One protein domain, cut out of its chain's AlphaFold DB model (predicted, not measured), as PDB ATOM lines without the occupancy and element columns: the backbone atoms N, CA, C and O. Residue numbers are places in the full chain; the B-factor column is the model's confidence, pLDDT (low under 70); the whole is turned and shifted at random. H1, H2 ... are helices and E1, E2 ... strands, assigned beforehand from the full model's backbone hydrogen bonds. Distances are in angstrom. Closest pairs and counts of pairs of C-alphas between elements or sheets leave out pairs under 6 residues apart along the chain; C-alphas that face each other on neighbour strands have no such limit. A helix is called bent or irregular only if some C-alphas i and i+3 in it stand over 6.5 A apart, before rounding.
ATOM      1  N   GLN A   8     148.470 163.781 216.597       84.62
ATOM      2  CA  GLN A   8     148.536 164.497 215.320       84.62
ATOM      3  C   GLN A   8     147.358 165.449 215.054       84.62
ATOM      4  O   GLN A   8     147.510 166.423 214.323       84.62
ATOM      5  N   SER A   9     146.194 165.235 215.669       81.94
ATOM      6  CA  SER A   9     145.052 166.142 215.497       81.94
ATOM      7  C   SER A   9     145.202 167.459 216.271       81.94
ATOM      8  O   SER A   9     144.533 168.440 215.944       81.94
ATOM      9  N   LEU A  10     146.133 167.539 217.233       82.00
ATOM     10  CA  LEU A  10     146.430 168.775 217.964       82.00
ATOM     11  C   LEU A  10     147.016 169.867 217.057       82.00
ATOM     12  O   LEU A  10     146.881 171.046 217.375       82.00
ATOM     13  N   TRP A  11     147.579 169.513 215.897       87.19
ATOM     14  CA  TRP A  11     148.028 170.487 214.893       87.19
ATOM     15  C   TRP A  11     146.893 171.386 214.379       87.19
ATOM     16  O   TRP A  11     147.141 172.528 213.992       87.19
ATOM     17  N   LEU A  12     145.633 170.940 214.460       84.12
ATOM     18  CA  LEU A  12     144.469 171.761 214.115       84.12
ATOM     19  C   LEU A  12     144.293 172.973 215.048       84.12
ATOM     20  O   LEU A  12     143.677 173.963 214.647       84.12
ATOM     21  N   LEU A  13     144.872 172.961 216.259       85.75
ATOM     22  CA  LEU A  13     144.853 174.119 217.164       85.75
ATOM     23  C   LEU A  13     145.613 175.325 216.599       85.75
ATOM     24  O   LEU A  13     145.293 176.457 216.956       85.75
ATOM     25  N   VAL A  14     146.556 175.116 215.677       87.94
ATOM     26  CA  VAL A  14     147.301 176.204 215.023       87.94
ATOM     27  C   VAL A  14     146.380 177.083 214.161       87.94
ATOM     28  O   VAL A  14     146.632 178.276 214.006       87.94
ATOM     29  N   ALA A  15     145.258 176.547 213.667       86.00
ATOM     30  CA  ALA A  15     144.259 177.322 212.925       86.00
ATOM     31  C   ALA A  15     143.359 178.193 213.833       86.00
ATOM     32  O   ALA A  15     142.753 179.163 213.367       86.00
ATOM     33  N   LEU A  16     143.285 177.892 215.136       88.12
ATOM     34  CA  LEU A  16     142.443 178.598 216.107       88.12
ATOM     35  C   LEU A  16     142.783 180.097 216.280       88.12
ATOM     36  O   LEU A  16     141.847 180.900 216.249       88.12
ATOM     37  N   PRO A  17     144.054 180.537 216.430       86.94
ATOM     38  CA  PRO A  17     144.383 181.963 216.536       86.94
ATOM     39  C   PRO A  17     144.001 182.753 215.278       86.94
ATOM     40  O   PRO A  17     143.604 183.914 215.377       86.94
ATOM     41  N   LEU A  18     144.050 182.117 214.104       88.81
ATOM     42  CA  LEU A  18     143.682 182.734 212.829       88.81
ATOM     43  C   LEU A  18     142.161 182.950 212.740       88.81
ATOM     44  O   LEU A  18     141.700 184.038 212.386       88.81
ATOM     45  N   LEU A  19     141.378 181.956 213.176       85.94
ATOM     46  CA  LEU A  19     139.925 182.073 213.337       85.94
ATOM     47  C   LEU A  19     139.544 183.108 214.408       85.94
ATOM     48  O   LEU A  19     138.623 183.898 214.200       85.94
ATOM     49  N   PHE A  20     140.269 183.153 215.527       87.44
ATOM     50  CA  PHE A  20     140.055 184.138 216.587       87.44
ATOM     51  C   PHE A  20     140.304 185.564 216.090       87.44
ATOM     52  O   PHE A  20     139.453 186.435 216.273       87.44
ATOM     53  N   ALA A  21     141.415 185.800 215.387       87.81
ATOM     54  CA  ALA A  21     141.718 187.092 214.778       87.81
ATOM     55  C   ALA A  21     140.644 187.514 213.759       87.81
ATOM     56  O   ALA A  21     140.243 188.681 213.733       87.81
ATOM     57  N   TRP A  22     140.127 186.572 212.963       86.88
ATOM     58  CA  TRP A  22     139.031 186.821 212.024       86.88
ATOM     59  C   TRP A  22     137.732 187.225 212.740       86.88
ATOM     60  O   TRP A  22     137.123 188.238 212.380       86.88
ATOM     61  N   VAL A  23     137.349 186.510 213.805       85.56
ATOM     62  CA  VAL A  23     136.176 186.836 214.634       85.56
ATOM     63  C   VAL A  23     136.333 188.200 215.309       85.56
ATOM     64  O   VAL A  23     135.432 189.033 215.212       85.56
ATOM     65  N   VAL A  24     137.478 188.479 215.941       84.19
ATOM     66  CA  VAL A  24     137.752 189.767 216.603       84.19
ATOM     67  C   VAL A  24     137.726 190.913 215.594       84.19
ATOM     68  O   VAL A  24     137.075 191.928 215.837       84.19
ATOM     69  N   ARG A  25     138.349 190.752 214.419       86.69
ATOM     70  CA  ARG A  25     138.296 191.751 213.341       86.69
ATOM     71  C   ARG A  25     136.865 191.982 212.856       86.69
ATOM     72  O   ARG A  25     136.494 193.131 212.619       86.69
ATOM     73  N   GLY A  26     136.060 190.928 212.741       83.06
ATOM     74  CA  GLY A  26     134.636 191.017 212.417       83.06
ATOM     75  C   GLY A  26     133.840 191.789 213.473       83.06
ATOM     76  O   GLY A  26     133.078 192.688 213.127       83.06
ATOM     77  N   LEU A  27     134.068 191.506 214.758       79.94
ATOM     78  CA  LEU A  27     133.426 192.201 215.879       79.94
ATOM     79  C   LEU A  27     133.833 193.679 215.956       79.94
ATOM     80  O   LEU A  27     132.982 194.535 216.193       79.94
ATOM     81  N   LEU A  28     135.110 193.996 215.728       81.44
ATOM     82  CA  LEU A  28     135.620 195.370 215.714       81.44
ATOM     83  C   LEU A  28     135.075 196.171 214.526       81.44
ATOM     84  O   LEU A  28     134.683 197.320 214.711       81.44
ATOM     85  N   ARG A  29     135.002 195.576 213.325       80.25
ATOM     86  CA  ARG A  29     134.363 196.206 212.154       80.25
ATOM     87  C   ARG A  29     132.895 196.506 212.431       80.25
ATOM     88  O   ARG A  29     132.493 197.655 212.337       80.25
ATOM     89  N   ARG A  30     132.144 195.512 212.915       74.56
ATOM     90  CA  ARG A  30     130.733 195.686 213.284       74.56
ATOM     91  C   ARG A  30     130.560 196.793 214.318       74.56
ATOM     92  O   ARG A  30     129.708 197.647 214.135       74.56
ATOM     93  N   ARG A  31     131.374 196.820 215.382       74.25
ATOM     94  CA  ARG A  31     131.353 197.907 216.381       74.25
ATOM     95  C   ARG A  31     131.506 199.281 215.729       74.25
ATOM     96  O   ARG A  31     130.747 200.179 216.069       74.25
ATOM     97  N   ARG A  32     132.447 199.437 214.791       75.50
ATOM     98  CA  ARG A  32     132.648 200.693 214.050       75.50
ATOM     99  C   ARG A  32     131.427 201.039 213.198       75.50
ATOM    100  O   ARG A  32     130.939 202.156 213.299       75.50
ATOM    101  N   ASP A  33     130.890 200.079 212.452       76.56
ATOM    102  CA  ASP A  33     129.724 200.282 211.583       76.56
ATOM    103  C   ASP A  33     128.465 200.662 212.388       76.56
ATOM    104  O   ASP A  33     127.714 201.549 211.997       76.56
ATOM    105  N   TRP A  34     128.255 200.059 213.564       68.81
ATOM    106  CA  TRP A  34     127.141 200.396 214.463       68.81
ATOM    107  C   TRP A  34     127.260 201.796 215.076       68.81
ATOM    108  O   TRP A  34     126.243 202.468 215.254       68.81
ATOM    109  N   VAL A  35     128.483 202.238 215.387       73.94
ATOM    110  CA  VAL A  35     128.757 203.606 215.856       73.94
ATOM    111  C   VAL A  35     128.503 204.616 214.734       73.94
ATOM    112  O   VAL A  35     127.877 205.641 214.981       73.94
ATOM    113  N   LEU A  36     128.901 204.297 213.496       76.44
ATOM    114  CA  LEU A  36     128.640 205.130 212.314       76.44
ATOM    115  C   LEU A  36     127.139 205.247 211.987       76.44
ATOM    116  O   LEU A  36     126.696 206.291 211.524       76.44
ATOM    117  N   LEU A  37     126.348 204.205 212.264       77.19
ATOM    118  CA  LEU A  37     124.893 204.180 212.047       77.19
ATOM    119  C   LEU A  37     124.072 204.786 213.205       77.19
ATOM    120  O   LEU A  37     122.844 204.700 213.185       77.19
ATOM    121  N   GLY A  38     124.711 205.356 214.235       68.75
ATOM    122  CA  GLY A  38     124.028 206.052 215.337       68.75
ATOM    123  C   GLY A  38     123.218 205.158 216.290       68.75
ATOM    124  O   GLY A  38     122.492 205.661 217.143       68.75
ATOM    125  N   GLN A  39     123.336 203.829 216.199       66.50
ATOM    126  CA  GLN A  39     122.581 202.866 217.021       66.50
ATOM    127  C   GLN A  39     123.419 202.334 218.196       66.50
ATOM    128  O   GLN A  39     123.578 201.127 218.390       66.50
ATOM    129  N   GLY A  40     123.978 203.247 218.993       59.56
ATOM    130  CA  GLY A  40     125.024 202.957 219.982       59.56
ATOM    131  C   GLY A  40     124.641 202.119 221.213       59.56
ATOM    132  O   GLY A  40     125.512 201.860 222.036       59.56
ATOM    133  N   SER A  41     123.391 201.680 221.397       55.81
ATOM    134  CA  SER A  41     122.946 201.218 222.725       55.81
ATOM    135  C   SER A  41     122.721 199.717 222.918       55.81
ATOM    136  O   SER A  41     122.458 199.316 224.049       55.81
ATOM    137  N   ARG A  42     122.867 198.842 221.911       55.62
ATOM    138  CA  ARG A  42     122.848 197.379 222.151       55.62
ATOM    139  C   ARG A  42     123.775 196.642 221.200       55.62
ATOM    140  O   ARG A  42     123.363 196.236 220.115       55.62
ATOM    141  N   LEU A  43     125.014 196.409 221.638       57.09
ATOM    142  CA  LEU A  43     125.899 195.468 220.964       57.09
ATOM    143  C   LEU A  43     125.230 194.088 220.990       57.09
ATOM    144  O   LEU A  43     125.179 193.425 222.027       57.09
ATOM    145  N   ARG A  44     124.627 193.684 219.867       61.56
ATOM    146  CA  ARG A  44     123.997 192.368 219.753       61.56
ATOM    147  C   ARG A  44     125.069 191.320 220.027       61.56
ATOM    148  O   ARG A  44     126.168 191.392 219.482       61.56
ATOM    149  N   ARG A  45     124.749 190.364 220.902       62.12
ATOM    150  CA  ARG A  45     125.618 189.222 221.179       62.12
ATOM    151  C   ARG A  45     125.718 188.401 219.895       62.12
ATOM    152  O   ARG A  45     124.807 187.647 219.568       62.12
ATOM    153  N   ASP A  46     126.798 188.602 219.152       70.12
ATOM    154  CA  ASP A  46     127.101 187.826 217.961       70.12
ATOM    155  C   ASP A  46     127.644 186.471 218.411       70.12
ATOM    156  O   ASP A  46     128.740 186.378 218.968       70.12
ATOM    157  N   GLY A  47     126.882 185.413 218.142       74.69
ATOM    158  CA  GLY A  47     127.180 184.009 218.442       74.69
ATOM    159  C   GLY A  47     128.554 183.467 218.052       74.69
ATOM    160  O   GLY A  47     128.899 182.345 218.413       74.69
ATOM    161  N   SER A  48     129.335 184.260 217.322       80.06
ATOM    162  CA  SER A  48     130.699 183.999 216.865       80.06
ATOM    163  C   SER A  48     131.644 183.451 217.945       80.06
ATOM    164  O   SER A  48     132.367 182.498 217.669       80.06
ATOM    165  N   LEU A  49     131.601 183.967 219.183       81.00
ATOM    166  CA  LEU A  49     132.406 183.419 220.288       81.00
ATOM    167  C   LEU A  49     131.953 182.011 220.707       81.00
ATOM    168  O   LEU A  49     132.791 181.179 221.043       81.00
ATOM    169  N   GLY A  50     130.644 181.737 220.677       83.50
ATOM    170  CA  GLY A  50     130.098 180.413 220.992       83.50
ATOM    171  C   GLY A  50     130.510 179.369 219.954       83.50
ATOM    172  O   GLY A  50     130.912 178.268 220.314       83.50
ATOM    173  N   TRP A  51     130.514 179.750 218.674       82.00
ATOM    174  CA  TRP A  51     131.017 178.909 217.586       82.00
ATOM    175  C   TRP A  51     132.522 178.647 217.677       82.00
ATOM    176  O   TRP A  51     132.953 177.519 217.456       82.00
ATOM    177  N   LEU A  52     133.322 179.644 218.062       86.50
ATOM    178  CA  LEU A  52     134.762 179.461 218.259       86.50
ATOM    179  C   LEU A  52     135.065 178.496 219.419       86.50
ATOM    180  O   LEU A  52     135.916 177.619 219.285       86.50
ATOM    181  N   ALA A  53     134.319 178.603 220.524       85.44
ATOM    182  CA  ALA A  53     134.422 177.668 221.643       85.44
ATOM    183  C   ALA A  53     133.954 176.247 221.265       85.44
ATOM    184  O   ALA A  53     134.577 175.267 221.667       85.44
ATOM    185  N   ALA A  54     132.909 176.121 220.438       86.94
ATOM    186  CA  ALA A  54     132.448 174.833 219.921       86.94
ATOM    187  C   ALA A  54     133.492 174.152 219.020       86.94
ATOM    188  O   ALA A  54     133.750 172.961 219.180       86.94
ATOM    189  N   ILE A  55     134.134 174.907 218.119       87.25
ATOM    190  CA  ILE A  55     135.216 174.406 217.254       87.25
ATOM    191  C   ILE A  55     136.405 173.934 218.097       87.25
ATOM    192  O   ILE A  55     136.938 172.857 217.846       87.25
ATOM    193  N   PHE A  56     136.783 174.686 219.133       88.94
ATOM    194  CA  PHE A  56     137.835 174.274 220.065       88.94
ATOM    195  C   PHE A  56     137.509 172.937 220.756       88.94
ATOM    196  O   PHE A  56     138.331 172.022 220.751       88.94
ATOM    197  N   CYS A  57     136.293 172.783 221.291       87.25
ATOM    198  CA  CYS A  57     135.851 171.524 221.897       87.25
ATOM    199  C   CYS A  57     135.802 170.363 220.889       87.25
ATOM    200  O   CYS A  57     136.106 169.231 221.255       87.25
ATOM    201  N   LEU A  58     135.464 170.631 219.624       86.31
ATOM    202  CA  LEU A  58     135.454 169.617 218.570       86.31
ATOM    203  C   LEU A  58     136.873 169.154 218.210       86.31
ATOM    204  O   LEU A  58     137.098 167.957 218.064       86.31
ATOM    205  N   ILE A  59     137.843 170.073 218.142       87.12
ATOM    206  CA  ILE A  59     139.260 169.729 217.938       87.12
ATOM    207  C   ILE A  59     139.759 168.837 219.085       87.12
ATOM    208  O   ILE A  59     140.403 167.819 218.839       87.12
ATOM    209  N   LEU A  60     139.393 169.155 220.332       86.38
ATOM    210  CA  LEU A  60     139.701 168.298 221.482       86.38
ATOM    211  C   LEU A  60     139.002 166.934 221.412       86.38
ATOM    212  O   LEU A  60     139.587 165.941 221.826       86.38
ATOM    213  N   ALA A  61     137.783 166.853 220.875       87.31
ATOM    214  CA  ALA A  61     137.104 165.575 220.675       87.31
ATOM    215  C   ALA A  61     137.836 164.685 219.656       87.31
ATOM    216  O   ALA A  61     138.001 163.492 219.902       87.31
ATOM    217  N   VAL A  62     138.327 165.264 218.554       85.75
ATOM    218  CA  VAL A  62     139.118 164.548 217.536       85.75
ATOM    219  C   VAL A  62     140.464 164.077 218.096       85.75
ATOM    220  O   VAL A  62     140.933 163.003 217.733       85.75
ATOM    221  N   ALA A  63     141.043 164.803 219.057       85.50
ATOM    222  CA  ALA A  63     142.235 164.360 219.784       85.50
ATOM    223  C   ALA A  63     142.010 163.133 220.677       85.50
ATOM    224  O   ALA A  63     142.983 162.553 221.164       85.50
ATOM    225  N   GLN A  64     140.753 162.712 220.863       83.00
ATOM    226  CA  GLN A  64     140.362 161.526 221.624       83.00
ATOM    227  C   GLN A  64     141.070 161.451 222.989       83.00
ATOM    228  O   GLN A  64     141.913 160.578 223.217       83.00
ATOM    229  N   PRO A  65     140.758 162.375 223.918       85.12
ATOM    230  CA  PRO A  65     141.326 162.357 225.257       85.12
ATOM    231  C   PRO A  65     140.932 161.065 225.980       85.12
ATOM    232  O   PRO A  65     139.751 160.705 226.080       85.12
ATOM    233  N   ARG A  66     141.952 160.374 226.490       80.44
ATOM    234  CA  ARG A  66     141.870 159.083 227.170       80.44
ATOM    235  C   ARG A  66     142.298 159.242 228.625       80.44
ATOM    236  O   ARG A  66     143.454 159.532 228.931       80.44
ATOM    237  N   TRP A  67     141.358 159.031 229.538       77.50
ATOM    238  CA  TRP A  67     141.573 159.132 230.985       77.50
ATOM    239  C   TRP A  67     140.544 158.301 231.757       77.50
ATOM    240  O   TRP A  67     139.415 158.073 231.310       77.50
ATOM    241  N   GLY A  68     140.961 157.846 232.939       69.12
ATOM    242  CA  GLY A  68     140.255 156.831 233.715       69.12
ATOM    243  C   GLY A  68     140.604 155.406 233.280       69.12
ATOM    244  O   GLY A  68     141.162 155.178 232.206       69.12
ATOM    245  N   ARG A  69     140.286 154.441 234.146       60.09
ATOM    246  CA  ARG A  69     140.373 153.014 233.826       60.09
ATOM    247  C   ARG A  69     139.097 152.637 233.091       60.09
ATOM    248  O   ARG A  69     138.010 152.842 233.634       60.09
ATOM    249  N   GLY A  70     139.224 152.154 231.861       56.59
ATOM    250  CA  GLY A  70     138.086 151.562 231.186       56.59
ATOM    251  C   GLY A  70     137.783 150.219 231.800       56.59
ATOM    252  O   GLY A  70     138.601 149.312 231.742       56.59
ATOM    253  N   ALA A  71     136.607 150.104 232.403       49.78
ATOM    254  CA  ALA A  71     136.039 148.830 232.813       49.78
ATOM    255  C   ALA A  71     135.340 148.173 231.614       49.78
ATOM    256  O   ALA A  71     134.189 147.765 231.717       49.78
ATOM    257  N   ILE A  72     136.000 148.133 230.454       50.75
ATOM    258  CA  ILE A  72     135.620 147.150 229.445       50.75
ATOM    259  C   ILE A  72     136.328 145.888 229.929       50.75
ATOM    260  O   ILE A  72     137.558 145.860 229.858       50.75
ATOM    261  N   GLU A 299     138.153 155.981 226.317       78.19
ATOM    262  CA  GLU A 299     137.975 157.179 225.508       78.19
ATOM    263  C   GLU A 299     136.845 158.043 226.074       78.19
ATOM    264  O   GLU A 299     135.759 157.557 226.390       78.19
ATOM    265  N   ARG A 300     137.091 159.348 226.227       81.50
ATOM    266  CA  ARG A 300     136.108 160.303 226.774       81.50
ATOM    267  C   ARG A 300     135.747 161.416 225.792       81.50
ATOM    268  O   ARG A 300     135.170 162.427 226.194       81.50
ATOM    269  N   PHE A 301     136.016 161.220 224.501       81.38
ATOM    270  CA  PHE A 301     135.633 162.165 223.450       81.38
ATOM    271  C   PHE A 301     134.127 162.516 223.406       81.38
ATOM    272  O   PHE A 301     133.835 163.668 223.069       81.38
ATOM    273  N   PRO A 302     133.158 161.647 223.803       84.81
ATOM    274  CA  PRO A 302     131.737 162.005 223.750       84.81
ATOM    275  C   PRO A 302     131.374 163.235 224.598       84.81
ATOM    276  O   PRO A 302     130.514 164.018 224.203       84.81
ATOM    277  N   ILE A 303     132.072 163.464 225.720       86.38
ATOM    278  CA  ILE A 303     131.854 164.637 226.589       86.38
ATOM    279  C   ILE A 303     132.203 165.934 225.844       86.38
ATOM    280  O   ILE A 303     131.474 166.929 225.913       86.38
ATOM    281  N   PHE A 304     133.309 165.917 225.098       87.00
ATOM    282  CA  PHE A 304     133.777 167.058 224.316       87.00
ATOM    283  C   PHE A 304     132.864 167.342 223.119       87.00
ATOM    284  O   PHE A 304     132.554 168.504 222.862       87.00
ATOM    285  N   VAL A 305     132.345 166.300 222.455       86.00
ATOM    286  CA  VAL A 305     131.330 166.445 221.394       86.00
ATOM    287  C   VAL A 305     130.035 167.044 221.947       86.00
ATOM    288  O   VAL A 305     129.510 168.001 221.380       86.00
ATOM    289  N   ALA A 306     129.539 166.540 223.082       87.00
ATOM    290  CA  ALA A 306     128.325 167.062 223.709       87.00
ATOM    291  C   ALA A 306     128.477 168.542 224.100       87.00
ATOM    292  O   ALA A 306     127.591 169.354 223.834       87.00
ATOM    293  N   THR A 307     129.633 168.916 224.655       87.12
ATOM    294  CA  THR A 307     129.923 170.306 225.032       87.12
ATOM    295  C   THR A 307     130.023 171.211 223.800       87.12
ATOM    296  O   THR A 307     129.478 172.316 223.808       87.12
ATOM    297  N   ALA A 308     130.631 170.735 222.706       88.56
ATOM    298  CA  ALA A 308     130.688 171.466 221.441       88.56
ATOM    299  C   ALA A 308     129.286 171.748 220.874       88.56
ATOM    300  O   ALA A 308     128.997 172.878 220.472       88.56
ATOM    301  N   LEU A 309     128.390 170.756 220.896       87.31
ATOM    302  CA  LEU A 309     127.009 170.914 220.430       87.31
ATOM    303  C   LEU A 309     126.235 171.938 221.267       87.31
ATOM    304  O   LEU A 309     125.568 172.808 220.706       87.31
ATOM    305  N   VAL A 310     126.361 171.892 222.597       88.12
ATOM    306  CA  VAL A 310     125.702 172.856 223.495       88.12
ATOM    307  C   VAL A 310     126.202 174.280 223.243       88.12
ATOM    308  O   VAL A 310     125.395 175.203 223.112       88.12
ATOM    309  N   LEU A 311     127.518 174.471 223.118       87.06
ATOM    310  CA  LEU A 311     128.114 175.785 222.859       87.06
ATOM    311  C   LEU A 311     127.743 176.334 221.475       87.06
ATOM    312  O   LEU A 311     127.458 177.528 221.352       87.06
ATOM    313  N   GLY A 312     127.685 175.479 220.451       85.31
ATOM    314  CA  GLY A 312     127.261 175.860 219.101       85.31
ATOM    315  C   GLY A 312     125.784 176.261 219.038       85.31
ATOM    316  O   GLY A 312     125.433 177.274 218.423       85.31
ATOM    317  N   LEU A 313     124.915 175.523 219.737       85.06
ATOM    318  CA  LEU A 313     123.493 175.853 219.865       85.06
ATOM    319  C   LEU A 313     123.281 177.165 220.626       85.06
ATOM    320  O   LEU A 313     122.494 178.007 220.195       85.06
ATOM    321  N   TRP A 314     124.018 177.377 221.719       83.06
ATOM    322  CA  TRP A 314     123.958 178.621 222.485       83.06
ATOM    323  C   TRP A 314     124.490 179.820 221.693       83.06
ATOM    324  O   TRP A 314     123.894 180.896 221.719       83.06
ATOM    325  N   GLY A 315     125.567 179.631 220.925       80.62
ATOM    326  CA  GLY A 315     126.072 180.634 219.988       80.62
ATOM    327  C   GLY A 315     125.048 180.977 218.907       80.62
ATOM    328  O   GLY A 315     124.879 182.137 218.551       80.62
ATOM    329  N   SER A 316     124.289 179.996 218.430       80.06
ATOM    330  CA  SER A 316     123.254 180.206 217.411       80.06
ATOM    331  C   SER A 316     121.946 180.785 217.962       80.06
ATOM    332  O   SER A 316     121.018 181.023 217.188       80.06
ATOM    333  N   TRP A 317     121.855 181.037 219.275       76.94
ATOM    334  CA  TRP A 317     120.639 181.528 219.916       76.94
ATOM    335  C   TRP A 317     120.311 182.968 219.473       76.94
ATOM    336  O   TRP A 317     121.059 183.904 219.782       76.94
ATOM    337  N   PRO A 318     119.184 183.209 218.774       67.81
ATOM    338  CA  PRO A 318     118.844 184.541 218.290       67.81
ATOM    339  C   PRO A 318     118.544 185.491 219.454       67.81
ATOM    340  O   PRO A 318     117.639 185.261 220.253       67.81
ATOM    341  N   SER A 319     119.226 186.636 219.507       60.56
ATOM    342  CA  SER A 319     119.042 187.667 220.543       60.56
ATOM    343  C   SER A 319     117.700 188.426 220.475       60.56
ATOM    344  O   SER A 319     117.552 189.470 221.107       60.56
TER     345      SER A 319
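What this domain is: This is residues 8 to 72 and 299 to 319 of the 434 residues of the protein "Ca-activated chloride channel family protein" of Singulisphaera sp. GP187 (UniProt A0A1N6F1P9). Three helices stand side by side in a loose, flat row, with H2 in the middle, H3 packed on one side of it and the much longer H1 on the other, reaching well past both at its far end. A loop bridges from that far end of H1 back to H2, while the short strand E1 lies at the opposite end of the row, where H2 ends and H3 begins. The printed part has 86 residues with three named helices and one named strand, in the order H1, H2, E1, H3, and its class is mostly helix; E1 pairs with no named strand. The whole is loose, with a radius of gyration of the C-alphas of 17.0 A, and the C-alphas span 61 by 26 by 13 A.

How they stand to each other: H1, residues 8 to 36, is the longest helix and touches H2, residues 48 to 62; their closest C-alphas, those of Ser 9 and Val 62, are 6.5 A apart. The two form a helical hairpin, running opposite ways at a shallow tilt of 4 degrees, with their centres 13.2 A apart. H2 also touches H3, residues 301 to 315, with the closest C-alphas those of Ala 54 and Ala 308 at 4.1 A. H2 and H3 run opposite ways at a shallow tilt of 11 degrees, their centres 7.7 A apart. H1 and H3 are apart. E1, residues 66 to 69, is apart from H1 and from H2; its closest C-alpha to H3 is that of Arg 66, 7.9 A from that of Phe 301. In H2 and H3 every O i to N i+4 pair is within hydrogen-bond range, and in H1 18 of 25 are.

Where its parts are: H1 runs 45.3 A from C-alpha 8 at (148.536, 164.497, 215.320) to C-alpha 36 at (128.640, 205.130, 212.314). It has a kink of 26 degrees near residue 15 and is irregular, but only just: C-alphas 14 and 17 are 6.6 A apart. H2 is 21.2 A long, E1 9.1 A and H3 21.1 A, with H3 ending at C-alpha 315 at (126.072, 180.634, 219.988).

The domain as a whole: The two C-alphas farthest apart are those of Gly 38 and Ile 72, at 61.7 A. The link from H1 to H2 is long, with 11 residues, and that from H2 to E1 is tight, with 3. The link from E1 to H3 runs across the cut: residues 73 to 298 are not printed, and C-alphas 72 and 299 are 11.0 A apart. The mean pLDDT of the printed part is 79.2; residue 34, residues 38 to 45, residues 68 to 72 and residues 318 to 319 are under 70.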